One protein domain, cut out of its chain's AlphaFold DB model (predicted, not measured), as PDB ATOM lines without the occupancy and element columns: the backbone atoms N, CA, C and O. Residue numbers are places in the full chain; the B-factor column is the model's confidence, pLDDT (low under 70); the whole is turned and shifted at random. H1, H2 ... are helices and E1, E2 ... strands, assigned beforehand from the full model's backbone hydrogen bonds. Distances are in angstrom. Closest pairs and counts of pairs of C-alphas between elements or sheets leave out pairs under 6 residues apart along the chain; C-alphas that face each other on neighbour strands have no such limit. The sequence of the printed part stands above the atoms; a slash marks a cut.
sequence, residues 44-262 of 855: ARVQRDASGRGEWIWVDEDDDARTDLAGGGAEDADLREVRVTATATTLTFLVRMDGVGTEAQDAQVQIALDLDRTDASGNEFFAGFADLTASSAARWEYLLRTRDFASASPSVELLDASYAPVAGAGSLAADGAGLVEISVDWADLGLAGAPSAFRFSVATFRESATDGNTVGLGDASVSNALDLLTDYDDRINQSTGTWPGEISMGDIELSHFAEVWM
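What this domain is: This is residues 44 to 262 of the 855 residues of the protein "LTD domain-containing protein" of Sandaracinus sp (UniProt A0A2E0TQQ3). Amid little regular structure, two twisted antiparallel sheets form a sandwich face to face: one runs E1-E2-E3-E4-E9-E8, the other branches at E10. Mostly strand, it has 84 of 219 printed residues in named elements, E1 to E11, H1, E12. The whole is compact: radius of gyration of the C-alphas 16.5 A, spans 48 by 41 by 36 A.

Where its parts are: One sheet holds E1, residues 44-48, C-alpha 44 at (18.803, 53.837, 8.242), E2 54-59, E3 78-86, E4 90-98, E9 179-185 and E8 171-174. The other holds E5 106-114, E6 142-147, E7 155-160, E10 197-207, 30.7 A long, E11 225-228 and E12 258-261, C-alpha 261 at (10.866, 47.151, 0.779).

How they stand to each other: E1-E2-E3-E4 and E5-E6-E7 are meanders of successive antiparallel neighbours; N 83 and O 94 of hairpin E3 and E4 are within hydrogen-bond range, 2.9 A. E10 has E5 on one side, N 108 and O 205 2.8 A apart, E11 and E12 on the other. H1, 243-246, only grazes this sheet.

The domain as a whole: The printed part has no cut; E5 to E6 is a long link; residues 232-251 are under pLDDT 70.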
ATOM      1  N   ALA A  44      19.062  55.178   8.747       92.69
ATOM      2  CA  ALA A  44      18.803  53.837   8.242       92.69
ATOM      3  C   ALA A  44      19.418  53.633   6.850       92.69
ATOM      4  O   ALA A  44      19.529  54.581   6.070       92.69
ATOM      5  N   ARG A  45      19.750  52.388   6.496       93.06
ATOM      6  CA  ARG A  45      20.200  51.997   5.153       93.06
ATOM      7  C   ARG A  45      19.739  50.589   4.765       93.06
ATOM      8  O   ARG A  45      19.700  49.694   5.606       93.06
ATOM      9  N   VAL A  46      19.481  50.368   3.474       94.19
ATOM     10  CA  VAL A  46      19.490  49.028   2.859       94.19
ATOM     11  C   VAL A  46      20.931  48.643   2.490       94.19
ATOM     12  O   VAL A  46      21.609  49.376   1.777       94.19
ATOM     13  N   GLN A  47      21.405  47.502   2.991       91.44
ATOM     14  CA  GLN A  47      22.773  46.996   2.813       91.44
ATOM     15  C   GLN A  47      22.733  45.524   2.364       91.44
ATOM     16  O   GLN A  47      21.892  44.734   2.795       91.44
ATOM     17  N   ARG A  48      23.663  45.154   1.489       89.25
ATOM     18  CA  ARG A  48      23.891  43.841   0.882       89.25
ATOM     19  C   ARG A  48      25.108  43.152   1.495       89.25
ATOM     20  O   ARG A  48      26.046  43.788   1.973       89.25
ATOM     21  N   ASP A  49      25.129  41.824   1.423       84.62
ATOM     22  CA  ASP A  49      26.353  41.040   1.603       84.62
ATOM     23  C   ASP A  49      26.979  40.628   0.258       84.62
ATOM     24  O   ASP A  49      26.358  40.709  -0.800       84.62
ATOM     25  N   ALA A  50      28.195  40.074   0.294       80.50
ATOM     26  CA  ALA A  50      28.897  39.560  -0.890       80.50
ATOM     27  C   ALA A  50      28.249  38.307  -1.546       80.50
ATOM     28  O   ALA A  50      28.861  37.661  -2.398       80.50
ATOM     29  N   SER A  51      27.034  37.926  -1.133       81.06
ATOM     30  CA  SER A  51      26.158  36.953  -1.805       81.06
ATOM     31  C   SER A  51      24.888  37.605  -2.385       81.06
ATOM     32  O   SER A  51      24.024  36.888  -2.892       81.06
ATOM     33  N   GLY A  52      24.776  38.937  -2.313       81.25
ATOM     34  CA  GLY A  52      23.637  39.755  -2.737       81.25
ATOM     35  C   GLY A  52      22.530  39.917  -1.689       81.25
ATOM     36  O   GLY A  52      21.549  40.603  -1.966       81.25
ATOM     37  N   ARG A  53      22.644  39.301  -0.505       86.56
ATOM     38  CA  ARG A  53      21.537  39.200   0.464       86.56
ATOM     39  C   ARG A  53      21.311  40.537   1.157       86.56
ATOM     40  O   ARG A  53      22.217  41.016   1.828       86.56
ATOM     41  N   GLY A  54      20.112  41.096   1.008       90.06
ATOM     42  CA  GLY A  54      19.740  42.377   1.605       90.06
ATOM     43  C   GLY A  54      19.289  42.310   3.070       90.06
ATOM     44  O   GLY A  54      18.631  41.358   3.512       90.06
ATOM     45  N   GLU A  55      19.593  43.384   3.787       93.00
ATOM     46  CA  GLU A  55      19.200  43.706   5.156       93.00
ATOM     47  C   GLU A  55      18.880  45.212   5.235       93.00
ATOM     48  O   GLU A  55      19.475  46.010   4.511       93.00
ATOM     49  N   TRP A  56      17.946  45.617   6.095       95.75
ATOM     50  CA  TRP A  56      17.757  47.019   6.487       95.75
ATOM     51  C   TRP A  56      18.404  47.215   7.858       95.75
ATOM     52  O   TRP A  56      18.170  46.401   8.751       95.75
ATOM     53  N   ILE A  57      19.227  48.252   8.019       94.81
ATOM     54  CA  ILE A  57      20.071  48.484   9.199       94.81
ATOM     55  C   ILE A  57      19.944  49.944   9.633       94.81
ATOM     56  O   ILE A  57      20.146  50.844   8.821       94.81
ATOM     57  N   TRP A  58      19.677  50.173  10.915       94.56
ATOM     58  CA  TRP A  58      19.633  51.486  11.560       94.56
ATOM     59  C   TRP A  58      20.404  51.446  12.883       94.56
ATOM     60  O   TRP A  58      20.416  50.417  13.568       94.56
ATOM     61  N   VAL A  59      21.067  52.554  13.215       90.69
ATOM     62  CA  VAL A  59      21.932  52.715  14.396       90.69
ATOM     63  C   VAL A  59      21.728  54.076  15.051       90.69
ATOM     64  O   VAL A  59      21.367  55.040  14.380       90.69
ATOM     65  N   ASP A  60      22.016  54.131  16.345       87.56
ATOM     66  CA  ASP A  60      21.528  55.140  17.291       87.56
ATOM     67  C   ASP A  60      22.696  55.817  18.061       87.56
ATOM     68  O   ASP A  60      23.820  55.306  18.006       87.56
ATOM     69  N   GLU A  61      22.521  56.942  18.771       84.00
ATOM     70  CA  GLU A  61      23.623  57.654  19.480       84.00
ATOM     71  C   GLU A  61      23.902  57.048  20.878       84.00
ATOM     72  O   GLU A  61      22.983  56.679  21.587       84.00
ATOM     73  N   ASP A  62      25.170  56.855  21.283       82.12
ATOM     74  CA  ASP A  62      25.501  56.165  22.558       82.12
ATOM     75  C   ASP A  62      25.096  56.984  23.813       82.12
ATOM     76  O   ASP A  62      25.495  58.147  23.935       82.12
ATOM     77  N   ASP A  63      24.458  56.343  24.809       79.38
ATOM     78  CA  ASP A  63      24.032  56.946  26.095       79.38
ATOM     79  C   ASP A  63      23.041  58.140  25.930       79.38
ATOM     80  O   ASP A  63      23.057  59.079  26.745       79.38
ATOM     81  N   ASP A  64      22.208  58.169  24.880       75.31
ATOM     82  CA  ASP A  64      21.335  59.314  24.552       75.31
ATOM     83  C   ASP A  64      19.876  59.182  25.056       75.31
ATOM     84  O   ASP A  64      19.204  60.208  25.258       75.31
ATOM     85  N   ALA A  65      19.462  57.957  25.403       78.38
ATOM     86  CA  ALA A  65      18.158  57.587  25.942       78.38
ATOM     87  C   ALA A  65      17.658  58.493  27.079       78.38
ATOM     88  O   ALA A  65      18.404  59.159  27.805       78.38
ATOM     89  N   ARG A  66      16.344  58.488  27.316       74.12
ATOM     90  CA  ARG A  66      15.646  59.452  28.181       74.12
ATOM     91  C   ARG A  66      16.291  59.744  29.558       74.12
ATOM     92  O   ARG A  66      15.978  59.112  30.571       74.12
ATOM     93  N   THR A  67      16.998  60.875  29.644       65.25
ATOM     94  CA  THR A  67      17.658  61.382  30.872       65.25
ATOM     95  C   THR A  67      16.867  62.423  31.699       65.25
ATOM     96  O   THR A  67      17.359  62.916  32.719       65.25
ATOM     97  N   ASP A  68      15.641  62.815  31.318       63.84
ATOM     98  CA  ASP A  68      14.926  63.946  31.963       63.84
ATOM     99  C   ASP A  68      14.278  63.630  33.335       63.84
ATOM    100  O   ASP A  68      13.769  64.525  34.026       63.84
ATOM    101  N   LEU A  69      14.295  62.362  33.759       64.38
ATOM    102  CA  LEU A  69      13.500  61.859  34.879       64.38
ATOM    103  C   LEU A  69      14.175  62.054  36.245       64.38
ATOM    104  O   LEU A  69      15.295  61.626  36.513       64.38
ATOM    105  N   ALA A  70      13.434  62.637  37.191       54.41
ATOM    106  CA  ALA A  70      13.919  62.954  38.538       54.41
ATOM    107  C   ALA A  70      14.014  61.723  39.479       54.41
ATOM    108  O   ALA A  70      13.376  61.692  40.537       54.41
ATOM    109  N   GLY A  71      14.815  60.719  39.104       54.62
ATOM    110  CA  GLY A  71      14.979  59.444  39.815       54.62
ATOM    111  C   GLY A  71      16.423  59.095  40.191       54.62
ATOM    112  O   GLY A  71      16.709  58.899  41.375       54.62
ATOM    113  N   GLY A  72      17.330  59.009  39.211       46.97
ATOM    114  CA  GLY A  72      18.714  58.552  39.426       46.97
ATOM    115  C   GLY A  72      18.848  57.069  39.813       46.97
ATOM    116  O   GLY A  72      19.833  56.687  40.446       46.97
ATOM    117  N   GLY A  73      17.842  56.250  39.486       51.56
ATOM    118  CA  GLY A  73      18.102  54.873  39.057       51.56
ATOM    119  C   GLY A  73      18.578  54.918  37.604       51.56
ATOM    120  O   GLY A  73      18.318  55.921  36.945       51.56
ATOM    121  N   ALA A  74      19.292  53.895  37.143       50.19
ATOM    122  CA  ALA A  74      19.860  53.904  35.799       50.19
ATOM    123  C   ALA A  74      18.769  53.967  34.714       50.19
ATOM    124  O   ALA A  74      17.628  53.531  34.916       50.19
ATOM    125  N   GLU A  75      19.111  54.572  33.585       59.69
ATOM    126  CA  GLU A  75      18.282  54.694  32.391       59.69
ATOM    127  C   GLU A  75      18.239  53.349  31.613       59.69
ATOM    128  O   GLU A  75      18.797  53.187  30.540       59.69
ATOM    129  N   ASP A  76      17.608  52.336  32.225       69.69
ATOM    130  CA  ASP A  76      17.677  50.919  31.820       69.69
ATOM    131  C   ASP A  76      16.831  50.535  30.562       69.69
ATOM    132  O   ASP A  76      15.858  49.791  30.719       69.69
ATOM    133  N   ALA A  77      17.148  51.038  29.355       80.44
ATOM    134  CA  ALA A  77      16.904  50.406  28.025       80.44
ATOM    135  C   ALA A  77      17.274  51.363  26.861       80.44
ATOM    136  O   ALA A  77      16.392  51.797  26.117       80.44
ATOM    137  N   ASP A  78      18.566  51.675  26.749       84.88
ATOM    138  CA  ASP A  78      19.178  52.518  25.705       84.88
ATOM    139  C   ASP A  78      19.151  51.749  24.374       84.88
ATOM    140  O   ASP A  78      19.706  50.653  24.302       84.88
ATOM    141  N   LEU A  79      18.442  52.222  23.354       89.25
ATOM    142  CA  LEU A  79      18.371  51.584  22.039       89.25
ATOM    143  C   LEU A  79      19.699  51.830  21.306       89.25
ATOM    144  O   LEU A  79      20.340  52.849  21.505       89.25
ATOM    145  N   ARG A  80      20.203  50.844  20.549       90.25
ATOM    146  CA  ARG A  80      21.524  50.945  19.884       90.25
ATOM    147  C   ARG A  80      21.508  50.618  18.398       90.25
ATOM    148  O   ARG A  80      22.286  51.162  17.617       90.25
ATOM    149  N   GLU A  81      20.691  49.641  18.020       93.50
ATOM    150  CA  GLU A  81      20.701  49.059  16.682       93.50
ATOM    151  C   GLU A  81      19.363  48.366  16.420       93.50
ATOM    152  O   GLU A  81      18.903  47.563  17.240       93.50
ATOM    153  N   VAL A  82      18.759  48.635  15.263       95.75
ATOM    154  CA  VAL A  82      17.585  47.908  14.768       95.75
ATOM    155  C   VAL A  82      17.880  47.417  13.360       95.75
ATOM    156  O   VAL A  82      18.282  48.179  12.483       95.75
ATOM    157  N   ARG A  83      17.671  46.121  13.138       95.88
ATOM    158  CA  ARG A  83      17.906  45.448  11.860       95.88
ATOM    159  C   ARG A  83      16.676  44.676  11.433       95.88
ATOM    160  O   ARG A  83      15.983  44.107  12.277       95.88
ATOM    161  N   VAL A  84      16.437  44.602  10.129       96.12
ATOM    162  CA  VAL A  84      15.325  43.852   9.538       96.12
ATOM    163  C   VAL A  84      15.810  43.022   8.363       96.12
ATOM    164  O   VAL A  84      16.469  43.518   7.450       96.12
ATOM    165  N   THR A  85      15.398  41.760   8.331       94.81
ATOM    166  CA  THR A  85      15.395  40.963   7.105       94.81
ATOM    167  C   THR A  85      14.236  39.972   7.115       94.81
ATOM    168  O   THR A  85      13.518  39.844   8.107       94.81
ATOM    169  N   ALA A  86      14.007  39.266   6.013       93.19
ATOM    170  CA  ALA A  86      12.973  38.247   5.960       93.19
ATOM    171  C   ALA A  86      13.323  37.089   5.022       93.19
ATOM    172  O   ALA A  86      14.382  36.993   4.405       93.19
ATOM    173  N   THR A  87      12.365  36.177   4.956       92.12
ATOM    174  CA  THR A  87      12.212  35.106   3.982       92.12
ATOM    175  C   THR A  87      10.766  35.106   3.493       92.12
ATOM    176  O   THR A  87       9.889  35.721   4.103       92.12
ATOM    177  N   ALA A  88      10.478  34.355   2.430       91.38
ATOM    178  CA  ALA A  88       9.132  34.210   1.876       91.38
ATOM    179  C   ALA A  88       8.064  33.737   2.892       91.38
ATOM    180  O   ALA A  88       6.873  33.854   2.609       91.38
ATOM    181  N   THR A  89       8.458  33.197   4.055       91.75
ATOM    182  CA  THR A  89       7.548  32.766   5.133       91.75
ATOM    183  C   THR A  89       7.644  33.586   6.415       91.75
ATOM    184  O   THR A  89       6.652  33.642   7.136       91.75
ATOM    185  N   THR A  90       8.788  34.210   6.697       93.06
ATOM    186  CA  THR A  90       9.148  34.652   8.052       93.06
ATOM    187  C   THR A  90       9.899  35.981   8.015       93.06
ATOM    188  O   THR A  90      10.922  36.075   7.338       93.06
ATOM    189  N   LEU A  91       9.408  36.973   8.755       95.44
ATOM    190  CA  LEU A  91      10.050  38.261   9.040       95.44
ATOM    191  C   LEU A  91      10.921  38.129  10.296       95.44
ATOM    192  O   LEU A  91      10.480  37.497  11.257       95.44
ATOM    193  N   THR A  92      12.109  38.737  10.317       95.62
ATOM    194  CA  THR A  92      13.013  38.735  11.478       95.62
ATOM    195  C   THR A  92      13.598  40.120  11.744       95.62
ATOM    196  O   THR A  92      14.124  40.772  10.843       95.62
ATOM    197  N   PHE A  93      13.565  40.525  13.010       96.38
ATOM    198  CA  PHE A  93      14.243  41.699  13.546       96.38
ATOM    199  C   PHE A  93      15.435  41.275  14.410       96.38
ATOM    200  O   PHE A  93      15.337  40.281  15.133       96.38
ATOM    201  N   LEU A  94      16.505  42.069  14.417       95.38
ATOM    202  CA  LEU A  94      17.417  42.161  15.560       95.38
ATOM    203  C   LEU A  94      17.234  43.537  16.188       95.38
ATOM    204  O   LEU A  94      17.108  44.539  15.485       95.38
ATOM    205  N   VAL A  95      17.190  43.569  17.517       94.62
ATOM    206  CA  VAL A  95      17.205  44.802  18.305       94.62
ATOM    207  C   VAL A  95      18.314  44.678  19.342       94.62
ATOM    208  O   VAL A  95      18.368  43.697  20.087       94.62
ATOM    209  N   ARG A  96      19.217  45.657  19.379       92.38
ATOM    210  CA  ARG A  96      20.253  45.781  20.405       92.38
ATOM    211  C   ARG A  96      19.884  46.936  21.322       92.38
ATOM    212  O   ARG A  96      19.565  48.019  20.840       92.38
ATOM    213  N   MET A  97      19.959  46.692  22.623       89.19
ATOM    214  CA  MET A  97      19.866  47.723  23.649       89.19
ATOM    215  C   MET A  97      21.032  47.602  24.629       89.19
ATOM    216  O   MET A  97      21.452  46.489  24.946       89.19
ATOM    217  N   ASP A  98      21.493  48.722  25.163       85.94
ATOM    218  CA  ASP A  98      22.339  48.788  26.349       85.94
ATOM    219  C   ASP A  98      21.499  49.108  27.605       85.94
ATOM    220  O   ASP A  98      20.268  49.202  27.584       85.94
ATOM    221  N   GLY A  99      22.148  49.152  28.769       75.50
ATOM    222  CA  GLY A  99      21.482  49.448  30.046       75.50
ATOM    223  C   GLY A  99      20.567  48.343  30.602       75.50
ATOM    224  O   GLY A  99      19.997  48.524  31.675       75.50
ATOM    225  N   VAL A 100      20.436  47.183  29.945       71.81
ATOM    226  CA  VAL A 100      19.504  46.102  30.335       71.81
ATOM    227  C   VAL A 100      19.840  45.511  31.721       71.81
ATOM    228  O   VAL A 100      20.706  44.647  31.891       71.81
ATOM    229  N   GLY A 101      19.150  46.012  32.750       59.50
ATOM    230  CA  GLY A 101      19.428  45.757  34.164       59.50
ATOM    231  C   GLY A 101      18.751  44.517  34.772       59.50
ATOM    232  O   GLY A 101      17.807  43.950  34.238       59.50
ATOM    233  N   THR A 102      19.209  44.115  35.967       50.09
ATOM    234  CA  THR A 102      18.618  43.006  36.766       50.09
ATOM    235  C   THR A 102      17.870  43.480  38.024       50.09
ATOM    236  O   THR A 102      17.640  42.705  38.959       50.09
ATOM    237  N   GLU A 103      17.510  44.764  38.074       50.62
ATOM    238  CA  GLU A 103      16.657  45.350  39.117       50.62
ATOM    239  C   GLU A 103      15.157  45.117  38.817       50.62
ATOM    240  O   GLU A 103      14.783  44.424  37.878       50.62
ATOM    241  N   ALA A 104      14.262  45.607  39.679       48.00
ATOM    242  CA  ALA A 104      12.863  45.152  39.740       48.00
ATOM    243  C   ALA A 104      11.902  45.661  38.630       48.00
ATOM    244  O   ALA A 104      10.683  45.634  38.833       48.00
ATOM    245  N   GLN A 105      12.424  46.146  37.503       60.69
ATOM    246  CA  GLN A 105      11.689  46.588  36.312       60.69
ATOM    247  C   GLN A 105      12.498  46.138  35.095       60.69
ATOM    248  O   GLN A 105      13.682  46.449  35.025       60.69
ATOM    249  N   ASP A 106      11.876  45.372  34.202       74.31
ATOM    250  CA  ASP A 106      12.549  44.759  33.048       74.31
ATOM    251  C   ASP A 106      12.481  45.691  31.823       74.31
ATOM    252  O   ASP A 106      11.663  46.617  31.803       74.31
ATOM    253  N   ALA A 107      13.303  45.459  30.802       83.25
ATOM    254  CA  ALA A 107      13.211  46.163  29.524       83.25
ATOM    255  C   ALA A 107      12.078  45.573  28.661       83.25
ATOM    256  O   ALA A 107      11.811  44.372  28.690       83.25
ATOM    257  N   GLN A 108      11.409  46.402  27.861       88.75
ATOM    258  CA  GLN A 108      10.379  45.966  26.919       88.75
ATOM    259  C   GLN A 108      10.473  46.735  25.606       88.75
ATOM    260  O   GLN A 108      10.205  47.930  25.566       88.75
ATOM    261  N   VAL A 109      10.768  46.021  24.523       93.00
ATOM    262  CA  VAL A 109      10.673  46.528  23.152       93.00
ATOM    263  C   VAL A 109       9.247  46.306  22.660       93.00
ATOM    264  O   VAL A 109       8.676  45.226  22.860       93.00
ATOM    265  N   GLN A 110       8.673  47.301  21.989       96.12
ATOM    266  CA  GLN A 110       7.463  47.135  21.188       96.12
ATOM    267  C   GLN A 110       7.738  47.563  19.742       96.12
ATOM    268  O   GLN A 110       8.265  48.649  19.515       96.12
ATOM    269  N   ILE A 111       7.379  46.709  18.779       97.69
ATOM    270  CA  ILE A 111       7.537  46.943  17.336       97.69
ATOM    271  C   ILE A 111       6.140  46.981  16.715       97.69
ATOM    272  O   ILE A 111       5.457  45.953  16.635       97.69
ATOM    273  N   ALA A 112       5.705  48.174  16.325       97.94
ATOM    274  CA  ALA A 112       4.433  48.435  15.662       97.94
ATOM    275  C   ALA A 112       4.573  48.168  14.158       97.94
ATOM    276  O   ALA A 112       5.499  48.685  13.543       97.94
ATOM    277  N   LEU A 113       3.675  47.365  13.579       97.94
ATOM    278  CA  LEU A 113       3.705  46.943  12.176       97.94
ATOM    279  C   LEU A 113       2.469  47.461  11.426       97.94
ATOM    280  O   LEU A 113       1.350  46.988  11.652       97.94
ATOM    281  N   ASP A 114       2.695  48.404  10.516       97.69
ATOM    282  CA  ASP A 114       1.747  48.850   9.491       97.69
ATOM    283  C   ASP A 114       1.991  48.012   8.226       97.69
ATOM    284  O   ASP A 114       3.055  48.073   7.597       97.69
ATOM    285  N   LEU A 115       1.013  47.174   7.882       96.44
ATOM    286  CA  LEU A 115       1.117  46.202   6.791       96.44
ATOM    287  C   LEU A 115       0.306  46.599   5.554       96.44
ATOM    288  O   LEU A 115       0.473  45.969   4.506       96.44
ATOM    289  N   ASP A 116      -0.573  47.601   5.653       93.62
ATOM    290  CA  ASP A 116      -1.367  48.098   4.521       93.62
ATOM    291  C   ASP A 116      -0.856  49.433   3.938       93.62
ATOM    292  O   ASP A 116      -1.239  49.789   2.818       93.62
ATOM    293  N   ARG A 117       0.068  50.112   4.639       93.31
ATOM    294  CA  ARG A 117       0.713  51.395   4.299       93.31
ATOM    295  C   ARG A 117      -0.284  52.529   4.046       93.31
ATOM    296  O   ARG A 117       0.010  53.465   3.298       93.31
ATOM    297  N   THR A 118      -1.480  52.445   4.631       93.69
ATOM    298  CA  THR A 118      -2.556  53.424   4.459       93.69
ATOM    299  C   THR A 118      -2.617  54.363   5.654       93.69
ATOM    300  O   THR A 118      -3.028  53.983   6.749       93.69
ATOM    301  N   ASP A 119      -2.299  55.634   5.414       92.44
ATOM    302  CA  ASP A 119      -2.355  56.689   6.423       92.44
ATOM    303  C   ASP A 119      -3.666  56.643   7.242       92.44
ATOM    304  O   ASP A 119      -4.786  56.667   6.716       92.44
ATOM    305  N   ALA A 120      -3.505  56.612   8.563       93.06
ATOM    306  CA  ALA A 120      -4.534  56.508   9.589       93.06
ATOM    307  C   ALA A 120      -5.359  55.197   9.636       93.06
ATOM    308  O   ALA A 120      -6.394  55.191  10.319       93.06
ATOM    309  N   SER A 121      -4.899  54.105   9.000       95.06
ATOM    310  CA  SER A 121      -5.369  52.722   9.241       95.06
ATOM    311  C   SER A 121      -5.018  52.238  10.666       95.06
ATOM    312  O   SER A 121      -4.715  53.053  11.543       95.06
ATOM    313  N   GLY A 122      -5.130  50.933  10.933       95.88
ATOM    314  CA  GLY A 122      -4.633  50.303  12.160       95.88
ATOM    315  C   GLY A 122      -5.064  50.929  13.499       95.88
ATOM    316  O   GLY A 122      -6.200  51.380  13.696       95.88
ATOM    317  N   ASN A 123      -4.132  50.909  14.452       96.56
ATOM    318  CA  ASN A 123      -4.223  51.479  15.796       96.56
ATOM    319  C   ASN A 123      -3.035  52.426  16.062       96.56
ATOM    320  O   ASN A 123      -1.966  52.278  15.480       96.56
ATOM    321  N   GLU A 124      -3.227  53.410  16.943       94.88
ATOM    322  CA  GLU A 124      -2.211  54.424  17.262       94.88
ATOM    323  C   GLU A 124      -1.462  54.143  18.571       94.88
ATOM    324  O   GLU A 124      -0.241  54.232  18.599       94.88
ATOM    325  N   PHE A 125      -2.149  53.764  19.653       94.56
ATOM    326  CA  PHE A 125      -1.521  53.608  20.973       94.56
ATOM    327  C   PHE A 125      -0.727  52.304  21.086       94.56
ATOM    328  O   PHE A 125      -1.233  51.242  20.719       94.56
ATOM    329  N   PHE A 126       0.470  52.362  21.669       95.38
ATOM    330  CA  PHE A 126       1.258  51.176  22.020       95.38
ATOM    331  C   PHE A 126       0.605  50.370  23.172       95.38
ATOM    332  O   PHE A 126      -0.272  50.849  23.900       95.38
ATOM    333  N   ALA A 127       0.977  49.097  23.336       95.06
ATOM    334  CA  ALA A 127       0.302  48.190  24.268       95.06
ATOM    335  C   ALA A 127       0.763  48.339  25.725       95.06
ATOM    336  O   ALA A 127       1.823  48.869  26.039       95.06
ATOM    337  N   GLY A 128      -0.044  47.797  26.644       92.25
ATOM    338  CA  GLY A 128       0.293  47.746  28.069       92.25
ATOM    339  C   GLY A 128       0.036  49.046  28.836       92.25
ATOM    340  O   GLY A 128       0.609  49.222  29.905       92.25
ATOM    341  N   PHE A 129      -0.839  49.919  28.322       90.88
ATOM    342  CA  PHE A 129      -1.052  51.295  28.800       90.88
ATOM    343  C   PHE A 129       0.151  52.225  28.574       90.88
ATOM    344  O   PHE A 129       0.399  53.117  29.388       90.88
ATOM    345  N   ALA A 130       0.855  52.036  27.455       89.69
ATOM    346  CA  ALA A 130       1.677  53.093  26.894       89.69
ATOM    347  C   ALA A 130       0.793  54.299  26.538       89.69
ATOM    348  O   ALA A 130      -0.349  54.142  26.095       89.69
ATOM    349  N   ASP A 131       1.311  55.497  26.771       87.25
ATOM    350  CA  ASP A 131       0.733  56.756  26.301       87.25
ATOM    351  C   ASP A 131       1.377  57.248  24.999       87.25
ATOM    352  O   ASP A 131       0.774  58.077  24.323       87.25
ATOM    353  N   LEU A 132       2.518  56.672  24.596       87.81
ATOM    354  CA  LEU A 132       3.070  56.824  23.250       87.81
ATOM    355  C   LEU A 132       2.071  56.341  22.178       87.81
ATOM    356  O   LEU A 132       1.481  55.257  22.292       87.81
ATOM    357  N   THR A 133       1.936  57.121  21.108       90.44
ATOM    358  CA  THR A 133       1.208  56.777  19.882       90.44
ATOM    359  C   THR A 133       2.134  56.755  18.671       90.44
ATOM    360  O   THR A 133       3.002  57.612  18.546       90.44
ATOM    361  N   ALA A 134       1.928  55.818  17.749       91.12
ATOM    362  CA  ALA A 134       2.567  55.836  16.436       91.12
ATOM    363  C   ALA A 134       1.996  56.960  15.553       91.12
ATOM    364  O   ALA A 134       0.800  57.267  15.635       91.12
ATOM    365  N   SER A 135       2.852  57.528  14.697       89.31
ATOM    366  CA  SER A 135       2.509  58.520  13.675       89.31
ATOM    367  C   SER A 135       1.244  58.146  12.910       89.31
ATOM    368  O   SER A 135       1.048  56.992  12.518       89.31
ATOM    369  N   SER A 136       0.409  59.138  12.595       92.38
ATOM    370  CA  SER A 136      -0.740  58.927  11.703       92.38
ATOM    371  C   SER A 136      -0.388  58.335  10.322       92.38
ATOM    372  O   SER A 136      -1.285  57.798   9.677       92.38
ATOM    373  N   ALA A 137       0.879  58.362   9.889       90.94
ATOM    374  CA  ALA A 137       1.360  57.726   8.655       90.94
ATOM    375  C   ALA A 137       1.817  56.253   8.809       90.94
ATOM    376  O   ALA A 137       2.092  55.610   7.799       90.94
ATOM    377  N   ALA A 138       1.905  55.716  10.032       94.00
ATOM    378  CA  ALA A 138       2.379  54.351  10.312       94.00
ATOM    379  C   ALA A 138       1.656  53.719  11.518       94.00
ATOM    380  O   ALA A 138       2.257  53.144  12.429       94.00
ATOM    381  N   ARG A 139       0.329  53.866  11.548       96.50
ATOM    382  CA  ARG A 139      -0.529  53.183  12.521       96.50
ATOM    383  C   ARG A 139      -0.662  51.706  12.174       96.50
ATOM    384  O   ARG A 139      -0.759  51.354  11.010       96.50
ATOM    385  N   TRP A 140      -0.724  50.859  13.192       97.69
ATOM    386  CA  TRP A 140      -0.381  49.448  13.052       97.69
ATOM    387  C   TRP A 140      -1.579  48.487  13.079       97.69
ATOM    388  O   TRP A 140      -2.495  48.632  13.894       97.69
ATOM    389  N   GLU A 141      -1.539  47.442  12.248       97.56
ATOM    390  CA  GLU A 141      -2.464  46.295  12.312       97.56
ATOM    391  C   GLU A 141      -2.020  45.277  13.365       97.56
ATOM    392  O   GLU A 141      -2.858  44.637  14.010       97.56
ATOM    393  N   TYR A 142      -0.701  45.140  13.533       97.69
ATOM    394  CA  TYR A 142      -0.062  44.186  14.431       97.69
ATOM    395  C   TYR A 142       1.027  44.843  15.280       97.69
ATOM    396  O   TYR A 142       1.698  45.776  14.852       97.69
ATOM    397  N   LEU A 143       1.232  44.321  16.487       97.50
ATOM    398  CA  LEU A 143       2.243  44.809  17.421       97.50
ATOM    399  C   LEU A 143       2.977  43.623  18.049       97.50
ATOM    400  O   LEU A 143       2.365  42.798  18.734       97.50
ATOM    401  N   LEU A 144       4.288  43.547  17.827       96.94
ATOM    402  CA  LEU A 144       5.181  42.653  18.559       96.94
ATOM    403  C   LEU A 144       5.597  43.331  19.867       96.94
ATOM    404  O   LEU A 144       5.892  44.525  19.885       96.94
ATOM    405  N   ARG A 145       5.655  42.572  20.961       93.44
ATOM    406  CA  ARG A 145       6.057  43.079  22.278       93.44
ATOM    407  C   ARG A 145       6.876  42.055  23.048       93.44
ATOM    408  O   ARG A 145       6.394  40.945  23.268       93.44
ATOM    409  N   THR A 146       8.070  42.422  23.506       91.94
ATOM    410  CA  THR A 146       8.869  41.542  24.372       91.94
ATOM    411  C   THR A 146       8.300  41.478  25.791       91.94
ATOM    412  O   THR A 146       7.612  42.389  26.262       91.94
ATOM    413  N   ARG A 147       8.542  40.352  26.459       87.25
ATOM    414  CA  ARG A 147       8.030  39.996  27.783       87.25
ATOM    415  C   ARG A 147       9.129  39.294  28.578       87.25
ATOM    416  O   ARG A 147       9.703  38.323  28.074       87.25
ATOM    417  N   ASP A 148       9.377  39.755  29.802       82.19
ATOM    418  CA  ASP A 148      10.389  39.222  30.728       82.19
ATOM    419  C   ASP A 148      11.808  39.192  30.086       82.19
ATOM    420  O   ASP A 148      12.480  38.155  30.089       82.19
ATOM    421  N   PHE A 149      12.234  40.305  29.469       78.12
ATOM    422  CA  PHE A 149      13.416  40.417  28.591       78.12
ATOM    423  C   PHE A 149      14.745  40.004  29.252       78.12
ATOM    424  O   PHE A 149      15.458  39.152  28.724       78.12
ATOM    425  N   ALA A 150      15.066  40.541  30.431       69.06
ATOM    426  CA  ALA A 150      16.268  40.224  31.207       69.06
ATOM    427  C   ALA A 150      16.130  38.924  32.031       69.06
ATOM    428  O   ALA A 150      16.988  38.589  32.860       69.06
ATOM    429  N   SER A 151      15.043  38.171  31.844       73.69
ATOM    430  CA  SER A 151      14.838  36.885  32.505       73.69
ATOM    431  C   SER A 151      15.641  35.751  31.854       73.69
ATOM    432  O   SER A 151      16.242  35.875  30.795       73.69
ATOM    433  N   ALA A 152      15.617  34.569  32.477       71.88
ATOM    434  CA  ALA A 152      16.201  33.360  31.889       71.88
ATOM    435  C   ALA A 152      15.286  32.677  30.847       71.88
ATOM    436  O   ALA A 152      15.540  31.531  30.465       71.88
ATOM    437  N   SER A 153      14.166  33.299  30.466       80.50
ATOM    438  CA  SER A 153      13.195  32.797  29.483       80.50
ATOM    439  C   SER A 153      12.363  33.951  28.893       80.50
ATOM    440  O   SER A 153      11.143  33.960  29.080       80.50
ATOM    441  N   PRO A 154      13.006  34.917  28.207       86.06
ATOM    442  CA  PRO A 154      12.308  35.996  27.520       86.06
ATOM    443  C   PRO A 154      11.392  35.446  26.425       86.06
ATOM    444  O   PRO A 154      11.596  34.348  25.898       86.06
ATOM    445  N   SER A 155      10.356  36.205  26.087       88.81
ATOM    446  CA  SER A 155       9.380  35.825  25.065       88.81
ATOM    447  C   SER A 155       8.825  37.040  24.328       88.81
ATOM    448  O   SER A 155       8.986  38.172  24.781       88.81
ATOM    449  N   VAL A 156       8.185  36.812  23.182       93.38
ATOM    450  CA  VAL A 156       7.482  37.848  22.418       93.38
ATOM    451  C   VAL A 156       5.994  37.508  22.327       93.38
ATOM    452  O   VAL A 156       5.605  36.356  22.132       93.38
ATOM    453  N   GLU A 157       5.155  38.521  22.490       93.81
ATOM    454  CA  GLU A 157       3.712  38.473  22.281       93.81
ATOM    455  C   GLU A 157       3.381  39.208  20.976       93.81
ATOM    456  O   GLU A 157       3.862  40.318  20.758       93.81
ATOM    457  N   LEU A 158       2.565  38.593  20.115       96.94
ATOM    458  CA  LEU A 158       1.993  39.237  18.930       96.94
ATOM    459  C   LEU A 158       0.544  39.624  19.239       96.94
ATOM    460  O   LEU A 158      -0.264  38.761  19.596       96.94
ATOM    461  N   LEU A 159       0.218  40.906  19.106       96.50
ATOM    462  CA  LEU A 159      -1.111  41.474  19.330       96.50
ATOM    463  C   LEU A 159      -1.701  41.988  18.012       96.50
ATOM    464  O   LEU A 159      -0.967  42.518  17.182       96.50
ATOM    465  N   ASP A 160      -3.019  41.872  17.842       95.88
ATOM    466  CA  ASP A 160      -3.755  42.603  16.800       95.88
ATOM    467  C   ASP A 160      -4.126  44.031  17.251       95.88
ATOM    468  O   ASP A 160      -4.042  44.368  18.437       95.88
ATOM    469  N   ALA A 161      -4.596  44.868  16.322       95.81
ATOM    470  CA  ALA A 161      -5.077  46.238  16.567       95.81
ATOM    471  C   ALA A 161      -6.238  46.369  17.588       95.81
ATOM    472  O   ALA A 161      -6.659  47.480  17.915       95.81
ATOM    473  N   SER A 162      -6.780  45.263  18.117       95.81
ATOM    474  CA  SER A 162      -7.737  45.240  19.236       95.81
ATOM    475  C   SER A 162      -7.107  44.846  20.584       95.81
ATOM    476  O   SER A 162      -7.822  44.712  21.583       95.81
ATOM    477  N   TYR A 163      -5.779  44.692  20.619       95.56
ATOM    478  CA  TYR A 163      -4.968  44.118  21.697       95.56
ATOM    479  C   TYR A 163      -5.317  42.657  22.025       95.56
ATOM    480  O   TYR A 163      -5.128  42.209  23.160       95.56
ATOM    481  N   ALA A 164      -5.843  41.894  21.062       94.50
ATOM    482  CA  ALA A 164      -6.047  40.461  21.231       94.50
ATOM    483  C   ALA A 164      -4.763  39.694  20.852       94.50
ATOM    484  O   ALA A 164      -4.231  39.912  19.764       94.50
ATOM    485  N   PRO A 165      -4.265  38.772  21.703       93.88
ATOM    486  CA  PRO A 165      -3.121  37.934  21.357       93.88
ATOM    487  C   PRO A 165      -3.409  37.012  20.171       93.88
ATOM    488  O   PRO A 165      -4.391  36.259  20.167       93.88
ATOM    489  N   VAL A 166      -2.518  37.049  19.185       94.25
ATOM    490  CA  VAL A 166      -2.590  36.265  17.952       94.25
ATOM    491  C   VAL A 166      -2.116  34.832  18.210       94.25
ATOM    492  O   VAL A 166      -1.195  34.569  18.987       94.25
ATOM    493  N   ALA A 167      -2.780  33.864  17.577       80.56
ATOM    494  CA  ALA A 167      -2.566  32.435  17.806       80.56
ATOM    495  C   ALA A 167      -1.396  31.870  16.976       80.56
ATOM    496  O   ALA A 167      -1.587  30.965  16.168       80.56
ATOM    497  N   GLY A 168      -0.207  32.406  17.232       70.62
ATOM    498  CA  GLY A 168       1.028  32.183  16.483       70.62
ATOM    499  C   GLY A 168       2.051  33.218  16.941       70.62
ATOM    500  O   GLY A 168       2.404  34.137  16.214       70.62
ATOM    501  N   ALA A 169       2.399  33.168  18.231       72.50
ATOM    502  CA  ALA A 169       3.343  34.119  18.804       72.50
ATOM    503  C   ALA A 169       4.728  33.917  18.180       72.50
ATOM    504  O   ALA A 169       5.143  32.775  17.954       72.50
ATOM    505  N   GLY A 170       5.428  35.026  17.933       83.88
ATOM    506  CA  GLY A 170       6.770  35.007  17.367       83.88
ATOM    507  C   GLY A 170       7.761  34.185  18.196       83.88
ATOM    508  O   GLY A 170       7.552  33.894  19.377       83.88
ATOM    509  N   SER A 171       8.865  33.811  17.562       92.00
ATOM    510  CA  SER A 171      10.007  33.205  18.244       92.00
ATOM    511  C   SER A 171      11.017  34.285  18.616       92.00
ATOM    512  O   SER A 171      11.202  35.241  17.870       92.00
ATOM    513  N   LEU A 172      11.657  34.126  19.773       93.00
ATOM    514  CA  LEU A 172      12.626  35.077  20.308       93.00
ATOM    515  C   LEU A 172      13.857  34.326  20.821       93.00
ATOM    516  O   LEU A 172      13.717  33.313  21.513       93.00
ATOM    517  N   ALA A 173      15.042  34.843  20.510       91.75
ATOM    518  CA  ALA A 173      16.311  34.459  21.121       91.75
ATOM    519  C   ALA A 173      17.030  35.717  21.634       91.75
ATOM    520  O   ALA A 173      16.851  36.793  21.074       91.75
ATOM    521  N   ALA A 174      17.797  35.609  22.719       88.06
ATOM    522  CA  ALA A 174      18.491  36.747  23.322       88.06
ATOM    523  C   ALA A 174      19.811  36.307  23.960       88.06
ATOM    524  O   ALA A 174      19.901  35.198  24.498       88.06
ATOM    525  N   ASP A 175      20.811  37.186  23.941       86.81
ATOM    526  CA  ASP A 175      22.147  36.917  24.487       86.81
ATOM    527  C   ASP A 175      22.203  36.996  26.029       86.81
ATOM    528  O   ASP A 175      23.075  36.398  26.671       86.81
ATOM    529  N   GLY A 176      21.243  37.703  26.635       79.12
ATOM    530  CA  GLY A 176      21.188  37.994  28.069       79.12
ATOM    531  C   GLY A 176      22.099  39.146  28.514       79.12
ATOM    532  O   GLY A 176      22.401  39.239  29.708       79.12
ATOM    533  N   ALA A 177      22.549  39.988  27.582       78.56
ATOM    534  CA  ALA A 177      23.324  41.202  27.830       78.56
ATOM    535  C   ALA A 177      22.787  42.449  27.095       78.56
ATOM    536  O   ALA A 177      23.121  43.547  27.524       78.56
ATOM    537  N   GLY A 178      21.935  42.301  26.071       83.88
ATOM    538  CA  GLY A 178      21.276  43.432  25.404       83.88
ATOM    539  C   GLY A 178      20.722  43.157  24.002       83.88
ATOM    540  O   GLY A 178      19.840  43.877  23.532       83.88
ATOM    541  N   LEU A 179      21.199  42.104  23.335       89.81
ATOM    542  CA  LEU A 179      20.792  41.728  21.982       89.81
ATOM    543  C   LEU A 179      19.607  40.758  22.012       89.81
ATOM    544  O   LEU A 179      19.624  39.746  22.720       89.81
ATOM    545  N   VAL A 180      18.604  41.035  21.179       91.12
ATOM    546  CA  VAL A 180      17.472  40.147  20.911       91.12
ATOM    547  C   VAL A 180      17.269  39.946  19.410       91.12
ATOM    548  O   VAL A 180      17.381  40.880  18.621       91.12
ATOM    549  N   GLU A 181      16.907  38.728  19.028       94.25
ATOM    550  CA  GLU A 181      16.427  38.367  17.699       94.25
ATOM    551  C   GLU A 181      14.956  37.946  17.804       94.25
ATOM    552  O   GLU A 181      14.597  37.142  18.672       94.25
ATOM    553  N   ILE A 182      14.091  38.484  16.943       95.19
ATOM    554  CA  ILE A 182      12.634  38.304  16.994       95.19
ATOM    555  C   ILE A 182      12.125  37.924  15.602       95.19
ATOM    556  O   ILE A 182      12.152  38.757  14.701       95.19
ATOM    557  N   SER A 183      11.594  36.709  15.428       94.81
ATOM    558  CA  SER A 183      10.942  36.290  14.176       94.81
ATOM    559  C   SER A 183       9.435  36.106  14.315       94.81
ATOM    560  O   SER A 183       8.949  35.585  15.321       94.81
ATOM    561  N   VAL A 184       8.696  36.430  13.256       95.69
ATOM    562  CA  VAL A 184       7.254  36.184  13.109       95.69
ATOM    563  C   VAL A 184       6.948  35.671  11.698       95.69
ATOM    564  O   VAL A 184       7.500  36.167  10.717       95.69
ATOM    565  N   ASP A 185       6.076  34.669  11.572       95.12
ATOM    566  CA  ASP A 185       5.656  34.175  10.257       95.12
ATOM    567  C   ASP A 185       4.623  35.126   9.630       95.12
ATOM    568  O   ASP A 185       3.656  35.543  10.273       95.12
ATOM    569  N   TRP A 186       4.768  35.415   8.332       95.06
ATOM    570  CA  TRP A 186       3.836  36.258   7.568       95.06
ATOM    571  C   TRP A 186       2.386  35.750   7.649       95.06
ATOM    572  O   TRP A 186       1.448  36.540   7.595       95.06
ATOM    573  N   ALA A 187       2.203  34.439   7.834       95.19
ATOM    574  CA  ALA A 187       0.900  33.802   8.008       95.19
ATOM    575  C   ALA A 187       0.179  34.207   9.308       95.19
ATOM    576  O   ALA A 187      -1.051  34.297   9.313       95.19
ATOM    577  N   ASP A 188       0.918  34.479  10.387       95.38
ATOM    578  CA  ASP A 188       0.356  34.949  11.661       95.38
ATOM    579  C   ASP A 188       0.040  36.455  11.604       95.38
ATOM    580  O   ASP A 188      -0.963  36.906  12.163       95.38
ATOM    581  N   LEU A 189       0.799  37.199  10.789       95.50
ATOM    582  CA  LEU A 189       0.481  38.556  10.317       95.50
ATOM    583  C   LEU A 189      -0.639  38.595   9.245       95.50
ATOM    584  O   LEU A 189      -0.906  39.636   8.649       95.50
ATOM    585  N   GLY A 190      -1.308  37.469   8.973       94.19
ATOM    586  CA  GLY A 190      -2.456  37.386   8.059       94.19
ATOM    587  C   GLY A 190      -2.124  37.433   6.560       94.19
ATOM    588  O   GLY A 190      -3.042  37.379   5.734       94.19
ATOM    589  N   LEU A 191      -0.843  37.492   6.193       95.06
ATOM    590  CA  LEU A 191      -0.349  37.540   4.817       95.06
ATOM    591  C   LEU A 191      -0.034  36.134   4.270       95.06
ATOM    592  O   LEU A 191       0.154  35.166   5.002       95.06
ATOM    593  N   ALA A 192       0.019  36.001   2.942       93.12
ATOM    594  CA  ALA A 192       0.322  34.725   2.274       93.12
ATOM    595  C   ALA A 192       1.832  34.474   2.053       93.12
ATOM    596  O   ALA A 192       2.208  33.422   1.536       93.12
ATOM    597  N   GLY A 193       2.661  35.455   2.408       91.94
ATOM    598  CA  GLY A 193       4.102  35.562   2.177       91.94
ATOM    599  C   GLY A 193       4.530  37.019   2.385       91.94
ATOM    600  O   GLY A 193       3.717  37.820   2.854       91.94
ATOM    601  N   ALA A 194       5.765  37.368   2.023       92.12
ATOM    602  CA  ALA A 194       6.271  38.733   2.174       92.12
ATOM    603  C   ALA A 194       5.443  39.762   1.360       92.12
ATOM    604  O   ALA A 194       5.101  39.486   0.203       92.12
ATOM    605  N   PRO A 195       5.106  40.937   1.931       93.56
ATOM    606  CA  PRO A 195       4.573  42.067   1.176       93.56
ATOM    607  C   PRO A 195       5.694  42.736   0.361       93.56
ATOM    608  O   PRO A 195       6.868  42.580   0.677       93.56
ATOM    609  N   SER A 196       5.350  43.530  -0.659       92.44
ATOM    610  CA  SER A 196       6.358  44.280  -1.434       92.44
ATOM    611  C   SER A 196       7.029  45.400  -0.631       92.44
ATOM    612  O   SER A 196       8.137  45.815  -0.956       92.44
ATOM    613  N   ALA A 197       6.342  45.909   0.395       94.50
ATOM    614  CA  ALA A 197       6.898  46.744   1.452       94.50
ATOM    615  C   ALA A 197       5.940  46.789   2.649       94.50
ATOM    616  O   ALA A 197       4.740  46.555   2.479       94.50
ATOM    617  N   PHE A 198       6.447  47.158   3.822       96.25
ATOM    618  CA  PHE A 198       5.663  47.465   5.022       96.25
ATOM    619  C   PHE A 198       6.318  48.615   5.805       96.25
ATOM    620  O   PHE A 198       7.480  48.947   5.558       96.25
ATOM    621  N   ARG A 199       5.582  49.232   6.732       97.12
ATOM    622  CA  ARG A 199       6.094  50.281   7.626       97.12
ATOM    623  C   ARG A 199       6.191  49.761   9.055       97.12
ATOM    624  O   ARG A 199       5.386  48.925   9.472       97.12
ATOM    625  N   PHE A 200       7.158  50.254   9.820       97.62
ATOM    626  CA  PHE A 200       7.242  49.936  11.242       97.62
ATOM    627  C   PHE A 200       7.844  51.060  12.088       97.62
ATOM    628  O   PHE A 200       8.594  51.905  11.602       97.62
ATOM    629  N   SER A 201       7.530  51.024  13.381       95.44
ATOM    630  CA  SER A 201       8.088  51.912  14.404       95.44
ATOM    631  C   SER A 201       8.476  51.089  15.636       95.44
ATOM    632  O   SER A 201       7.774  50.135  15.987       95.44
ATOM    633  N   VAL A 202       9.564  51.458  16.315       95.25
ATOM    634  CA  VAL A 202      10.047  50.784  17.535       95.25
ATOM    635  C   VAL A 202      10.097  51.773  18.692       95.25
ATOM    636  O   VAL A 202      10.433  52.939  18.498       95.25
ATOM    637  N   ALA A 203       9.765  51.298  19.890       92.25
ATOM    638  CA  ALA A 203       9.931  52.041  21.133       92.25
ATOM    639  C   ALA A 203      10.297  51.099  22.292       92.25
ATOM    640  O   ALA A 203       9.794  49.967  22.363       92.25
ATOM    641  N   THR A 204      11.141  51.568  23.214       90.81
ATOM    642  CA  THR A 204      11.521  50.844  24.437       90.81
ATOM    643  C   THR A 204      10.774  51.398  25.659       90.81
ATOM    644  O   THR A 204      10.437  52.580  25.753       90.81
ATOM    645  N   PHE A 205      10.458  50.521  26.610       88.69
ATOM    646  CA  PHE A 205       9.645  50.805  27.796       88.69
ATOM    647  C   PHE A 205      10.148  50.005  29.005       88.69
ATOM    648  O   PHE A 205      10.799  48.974  28.856       88.69
ATOM    649  N   ARG A 206       9.749  50.405  30.222       85.75
ATOM    650  CA  ARG A 206       9.908  49.569  31.431       85.75
ATOM    651  C   ARG A 206       8.733  48.608  31.603       85.75
ATOM    652  O   ARG A 206       7.586  49.055  31.648       85.75
ATOM    653  N   GLU A 207       8.991  47.321  31.814       86.94
ATOM    654  CA  GLU A 207       7.977  46.303  32.101       86.94
ATOM    655  C   GLU A 207       7.678  46.171  33.608       86.94
ATOM    656  O   GLU A 207       8.556  46.005  34.460       86.94
ATOM    657  N   SER A 208       6.389  46.171  33.951       84.69
ATOM    658  CA  SER A 208       5.888  45.800  35.275       84.69
ATOM    659  C   SER A 208       5.907  44.277  35.465       84.69
ATOM    660  O   SER A 208       5.003  43.584  35.004       84.69
ATOM    661  N   ALA A 209       6.847  43.741  36.251       77.88
ATOM    662  CA  ALA A 209       6.980  42.300  36.555       77.88
ATOM    663  C   ALA A 209       5.797  41.644  37.335       77.88
ATOM    664  O   ALA A 209       5.946  40.599  37.971       77.88
ATOM    665  N   THR A 210       4.612  42.269  37.359       82.38
ATOM    666  CA  THR A 210       3.358  41.730  37.929       82.38
ATOM    667  C   THR A 210       2.302  41.404  36.863       82.38
ATOM    668  O   THR A 210       1.476  40.515  37.075       82.38
ATOM    669  N   ASP A 211       2.306  42.122  35.741       85.31
ATOM    670  CA  ASP A 211       1.315  42.027  34.654       85.31
ATOM    671  C   ASP A 211       1.915  42.251  33.248       85.31
ATOM    672  O   ASP A 211       1.357  41.798  32.245       85.31
ATOM    673  N   GLY A 212       3.087  42.877  33.179       85.19
ATOM    674  CA  GLY A 212       3.789  43.320  31.982       85.19
ATOM    675  C   GLY A 212       3.070  44.402  31.211       85.19
ATOM    676  O   GLY A 212       3.034  44.398  29.982       85.19
ATOM    677  N   ASN A 213       2.449  45.306  31.955       89.88
ATOM    678  CA  ASN A 213       2.097  46.624  31.462       89.88
ATOM    679  C   ASN A 213       3.333  47.537  31.521       89.88
ATOM    680  O   ASN A 213       4.239  47.310  32.328       89.88
ATOM    681  N   THR A 214       3.360  48.570  30.686       88.94
ATOM    682  CA  THR A 214       4.417  49.588  30.691       88.94
ATOM    683  C   THR A 214       4.344  50.409  31.980       88.94
ATOM    684  O   THR A 214       3.256  50.823  32.398       88.94
ATOM    685  N   VAL A 215       5.476  50.665  32.634       85.56
ATOM    686  CA  VAL A 215       5.514  51.453  33.874       85.56
ATOM    687  C   VAL A 215       5.489  52.946  33.550       85.56
ATOM    688  O   VAL A 215       6.452  53.486  33.021       85.56
ATOM    689  N   GLY A 216       4.410  53.637  33.932       80.12
ATOM    690  CA  GLY A 216       4.305  55.094  33.797       80.12
ATOM    691  C   GLY A 216       5.426  55.844  34.531       80.12
ATOM    692  O   GLY A 216       5.607  55.658  35.738       80.12
ATOM    693  N   LEU A 217       6.147  56.701  33.801       75.56
ATOM    694  CA  LEU A 217       7.357  57.390  34.272       75.56
ATOM    695  C   LEU A 217       7.073  58.751  34.943       75.56
ATOM    696  O   LEU A 217       7.908  59.256  35.696       75.56
ATOM    697  N   GLY A 218       5.882  59.326  34.734       73.31
ATOM    698  CA  GLY A 218       5.478  60.624  35.289       73.31
ATOM    699  C   GLY A 218       3.983  60.723  35.617       73.31
ATOM    700  O   GLY A 218       3.402  59.830  36.238       73.31
ATOM    701  N   ASP A 219       3.359  61.841  35.236       71.94
ATOM    702  CA  ASP A 219       1.900  61.926  35.096       71.94
ATOM    703  C   ASP A 219       1.490  61.730  33.626       71.94
ATOM    704  O   ASP A 219       2.346  61.589  32.763       71.94
ATOM    705  N   ALA A 220       0.187  61.715  33.331       69.38
ATOM    706  CA  ALA A 220      -0.353  61.437  31.992       69.38
ATOM    707  C   ALA A 220      -0.146  62.575  30.955       69.38
ATOM    708  O   ALA A 220      -0.978  62.772  30.070       69.38
ATOM    709  N   SER A 221       0.917  63.367  31.111       69.19
ATOM    710  CA  SER A 221       1.481  64.279  30.106       69.19
ATOM    711  C   SER A 221       2.983  64.038  29.881       69.19
ATOM    712  O   SER A 221       3.669  64.871  29.294       69.19
ATOM    713  N   VAL A 222       3.497  62.906  30.373       73.44
ATOM    714  CA  VAL A 222       4.899  62.494  30.316       73.44
ATOM    715  C   VAL A 222       4.935  61.069  29.772       73.44
ATOM    716  O   VAL A 222       4.673  60.141  30.537       73.44
ATOM    717  N   SER A 223       5.282  60.924  28.483       80.50
ATOM    718  CA  SER A 223       5.410  59.626  27.796       80.50
ATOM    719  C   SER A 223       6.144  58.598  28.664       80.50
ATOM    720  O   SER A 223       7.089  58.953  29.373       80.50
ATOM    721  N   ASN A 224       5.727  57.337  28.622       83.44
ATOM    722  CA  ASN A 224       6.381  56.242  29.333       83.44
ATOM    723  C   ASN A 224       7.352  55.411  28.479       83.44
ATOM    724  O   ASN A 224       7.911  54.437  28.992       83.44
ATOM    725  N   ALA A 225       7.590  55.829  27.233       86.44
ATOM    726  CA  ALA A 225       8.753  55.401  26.470       86.44
ATOM    727  C   ALA A 225      10.053  55.875  27.149       86.44
ATOM    728  O   ALA A 225      10.088  56.928  27.804       86.44
ATOM    729  N   LEU A 226      11.097  55.064  26.999       83.88
ATOM    730  CA  LEU A 226      12.479  55.373  27.361       83.88
ATOM    731  C   LEU A 226      13.300  55.778  26.136       83.88
ATOM    732  O   LEU A 226      14.188  56.610  26.280       83.88
ATOM    733  N   ASP A 227      12.989  55.178  24.985       86.38
ATOM    734  CA  ASP A 227      13.788  55.261  23.766       86.38
ATOM    735  C   ASP A 227      12.965  54.906  22.512       86.38
ATOM    736  O   ASP A 227      11.894  54.287  22.639       86.38
ATOM    737  N   LEU A 228      13.422  55.303  21.321       87.62
ATOM    738  CA  LEU A 228      12.648  55.350  20.075       87.62
ATOM    739  C   LEU A 228      13.504  55.094  18.822       87.62
ATOM    740  O   LEU A 228      14.600  55.606  18.685       87.62
ATOM    741  N   LEU A 229      12.943  54.407  17.821       90.06
ATOM    742  CA  LEU A 229      13.518  54.436  16.469       90.06
ATOM    743  C   LEU A 229      13.121  55.755  15.792       90.06
ATOM    744  O   LEU A 229      11.939  55.962  15.490       90.06
ATOM    745  N   THR A 230      14.100  56.624  15.555       84.56
ATOM    746  CA  THR A 230      13.940  57.962  14.967       84.56
ATOM    747  C   THR A 230      14.722  58.142  13.665       84.56
ATOM    748  O   THR A 230      15.634  57.380  13.350       84.56
ATOM    749  N   ASP A 231      14.358  59.152  12.872       79.69
ATOM    750  CA  ASP A 231      15.226  59.676  11.822       79.69
ATOM    751  C   ASP A 231      16.106  60.811  12.342       79.69
ATOM    752  O   ASP A 231      15.872  61.406  13.396       79.69
ATOM    753  N   TYR A 232      17.134  61.119  11.558       69.56
ATOM    754  CA  TYR A 232      17.985  62.280  11.728       69.56
ATOM    755  C   TYR A 232      17.146  63.575  11.852       69.56
ATOM    756  O   TYR A 232      16.570  64.066  10.879       69.56
ATOM    757  N   ASP A 233      17.092  64.133  13.065       59.34
ATOM    758  CA  ASP A 233      16.370  65.362  13.427       59.34
ATOM    759  C   ASP A 233      17.309  66.584  13.406       59.34
ATOM    760  O   ASP A 233      18.452  66.526  13.860       59.34
ATOM    761  N   ASP A 234      16.829  67.739  12.928       46.81
ATOM    762  CA  ASP A 234      17.662  68.903  12.550       46.81
ATOM    763  C   ASP A 234      18.362  69.649  13.718       46.81
ATOM    764  O   ASP A 234      19.003  70.696  13.550       46.81
ATOM    765  N   ARG A 235      18.252  69.124  14.944       50.09
ATOM    766  CA  ARG A 235      18.374  69.888  16.194       50.09
ATOM    767  C   ARG A 235      19.757  69.858  16.846       50.09
ATOM    768  O   ARG A 235      19.874  70.199  18.025       50.09
ATOM    769  N   ILE A 236      20.819  69.647  16.060       43.72
ATOM    770  CA  ILE A 236      22.253  69.715  16.451       43.72
ATOM    771  C   ILE A 236      22.651  71.011  17.212       43.72
ATOM    772  O   ILE A 236      23.682  71.077  17.882       43.72
ATOM    773  N   ASN A 237      21.820  72.060  17.190       40.78
ATOM    774  CA  ASN A 237      22.013  73.273  17.999       40.78
ATOM    775  C   ASN A 237      21.463  73.216  19.449       40.78
ATOM    776  O   ASN A 237      21.601  74.208  20.174       40.78
ATOM    777  N   GLN A 238      20.866  72.112  19.915       44.84
ATOM    778  CA  GLN A 238      20.421  71.959  21.310       44.84
ATOM    779  C   GLN A 238      21.446  71.189  22.156       44.84
ATOM    780  O   GLN A 238      21.532  69.973  22.126       44.84
ATOM    781  N   SER A 239      22.225  71.912  22.970       38.38
ATOM    782  CA  SER A 239      23.312  71.344  23.790       38.38
ATOM    783  C   SER A 239      22.832  70.669  25.094       38.38
ATOM    784  O   SER A 239      23.322  70.986  26.185       38.38
ATOM    785  N   THR A 240      21.829  69.804  24.989       39.22
ATOM    786  CA  THR A 240      21.209  68.982  26.043       39.22
ATOM    787  C   THR A 240      20.642  67.741  25.360       39.22
ATOM    788  O   THR A 240      20.015  67.932  24.326       39.22
ATOM    789  N   GLY A 241      20.863  66.546  25.933       47.16
ATOM    790  CA  GLY A 241      20.617  65.234  25.300       47.16
ATOM    791  C   GLY A 241      19.288  65.095  24.555       47.16
ATOM    792  O   GLY A 241      18.321  65.776  24.898       47.16
ATOM    793  N   THR A 242      19.295  64.235  23.542       49.88
ATOM    794  CA  THR A 242      18.407  64.147  22.364       49.88
ATOM    795  C   THR A 242      16.909  64.099  22.630       49.88
ATOM    796  O   THR A 242      16.167  64.648  21.823       49.88
ATOM    797  N   TRP A 243      16.445  63.567  23.763       54.34
ATOM    798  CA  TRP A 243      15.017  63.388  24.088       54.34
ATOM    799  C   TRP A 243      14.041  64.553  23.735       54.34
ATOM    800  O   TRP A 243      12.943  64.277  23.256       54.34
ATOM    801  N   PRO A 244      14.363  65.862  23.914       48.47
ATOM    802  CA  PRO A 244      13.518  66.993  23.481       48.47
ATOM    803  C   PRO A 244      13.493  67.246  21.958       48.47
ATOM    804  O   PRO A 244      12.774  68.136  21.486       48.47
ATOM    805  N   GLY A 245      14.350  66.549  21.218       49.56
ATOM    806  CA  GLY A 245      14.331  66.337  19.776       49.56
ATOM    807  C   GLY A 245      13.215  65.359  19.421       49.56
ATOM    808  O   GLY A 245      12.124  65.774  19.017       49.56
ATOM    809  N   GLU A 246      13.481  64.085  19.689       56.81
ATOM    810  CA  GLU A 246      12.633  62.928  19.382       56.81
ATOM    811  C   GLU A 246      11.184  63.071  19.853       56.81
ATOM    812  O   GLU A 246      10.247  62.862  19.084       56.81
ATOM    813  N   ILE A 247      10.991  63.499  21.107       55.44
ATOM    814  CA  ILE A 247       9.685  63.875  21.637       55.44
ATOM    815  C   ILE A 247       9.722  65.345  22.059       55.44
ATOM    816  O   ILE A 247      10.200  65.718  23.135       55.44
ATOM    817  N   SER A 248       9.116  66.195  21.226       46.72
ATOM    818  CA  SER A 248       8.719  67.559  21.599       46.72
ATOM    819  C   SER A 248       8.077  67.557  22.996       46.72
ATOM    820  O   SER A 248       7.123  66.821  23.242       46.72
ATOM    821  N   MET A 249       8.614  68.345  23.940       44.69
ATOM    822  CA  MET A 249       8.282  68.235  25.373       44.69
ATOM    823  C   MET A 249       6.802  68.544  25.694       44.69
ATOM    824  O   MET A 249       6.452  69.666  26.077       44.69
ATOM    825  N   GLY A 250       5.945  67.527  25.594       50.16
ATOM    826  CA  GLY A 250       4.495  67.601  25.793       50.16
ATOM    827  C   GLY A 250       3.667  66.921  24.696       50.16
ATOM    828  O   GLY A 250       2.463  66.751  24.894       50.16
ATOM    829  N   ASP A 251       4.288  66.523  23.587       60.75
ATOM    830  CA  ASP A 251       3.720  65.585  22.622       60.75
ATOM    831  C   ASP A 251       3.952  64.132  23.082       60.75
ATOM    832  O   ASP A 251       4.746  63.856  23.986       60.75
ATOM    833  N   ILE A 252       3.191  63.207  22.498       74.38
ATOM    834  CA  ILE A 252       3.228  61.759  22.784       74.38
ATOM    835  C   ILE A 252       3.163  60.925  21.492       74.38
ATOM    836  O   ILE A 252       2.929  59.724  21.546       74.38
ATOM    837  N   GLU A 253       3.353  61.556  20.331       82.69
ATOM    838  CA  GLU A 253       3.333  60.911  19.016       82.69
ATOM    839  C   GLU A 253       4.772  60.698  18.534       82.69
ATOM    840  O   GLU A 253       5.518  61.662  18.373       82.69
ATOM    841  N   LEU A 254       5.157  59.438  18.311       84.88
ATOM    842  CA  LEU A 254       6.375  59.073  17.593       84.88
ATOM    843  C   LEU A 254       6.161  59.426  16.119       84.88
ATOM    844  O   LEU A 254       5.405  58.746  15.426       84.88
ATOM    845  N   SER A 255       6.777  60.515  15.661       79.12
ATOM    846  CA  SER A 255       6.574  61.065  14.315       79.12
ATOM    847  C   SER A 255       7.181  60.215  13.199       79.12
ATOM    848  O   SER A 255       6.656  60.231  12.083       79.12
ATOM    849  N   HIS A 256       8.256  59.487  13.504       86.12
ATOM    850  CA  HIS A 256       9.032  58.705  12.548       86.12
ATOM    851  C   HIS A 256       8.545  57.247  12.408       86.12
ATOM    852  O   HIS A 256       7.966  56.649  13.321       86.12
ATOM    853  N   PHE A 257       8.796  56.676  11.233       91.94
ATOM    854  CA  PHE A 257       8.613  55.268  10.906       91.94
ATOM    855  C   PHE A 257       9.598  54.877   9.800       91.94
ATOM    856  O   PHE A 257       9.841  55.663   8.887       91.94
ATOM    857  N   ALA A 258      10.079  53.640   9.837       95.69
ATOM    858  CA  ALA A 258      10.872  53.046   8.770       95.69
ATOM    859  C   ALA A 258       9.963  52.377   7.725       95.69
ATOM    860  O   ALA A 258       8.923  51.812   8.079       95.69
ATOM    861  N   GLU A 259      10.349  52.381   6.447       95.75
ATOM    862  CA  GLU A 259       9.632  51.695   5.363       95.75
ATOM    863  C   GLU A 259      10.534  50.676   4.643       95.75
ATOM    864  O   GLU A 259      11.356  51.015   3.793       95.75
ATOM    865  N   VAL A 260      10.346  49.390   4.951       96.12
ATOM    866  CA  VAL A 260      11.179  48.301   4.420       96.12
ATOM    867  C   VAL A 260      10.535  47.710   3.175       96.12
ATOM    868  O   VAL A 260       9.410  47.212   3.225       96.12
ATOM    869  N   TRP A 261      11.272  47.724   2.064       94.69
ATOM    870  CA  TRP A 261      10.866  47.151   0.779       94.69
ATOM    871  C   TRP A 261      11.463  45.754   0.578       94.69
ATOM    872  O   TRP A 261      12.596  45.485   0.985       94.69
ATOM    873  N   MET A 262      10.695  44.845  -0.031       91.56
ATOM    874  CA  MET A 262      11.043  43.424  -0.142       91.56
ATOM    875  C   MET A 262      10.633  42.784  -1.474       91.56
ATOM    876  O   MET A 262       9.631  43.149  -2.092       91.56
TER     877      MET A 262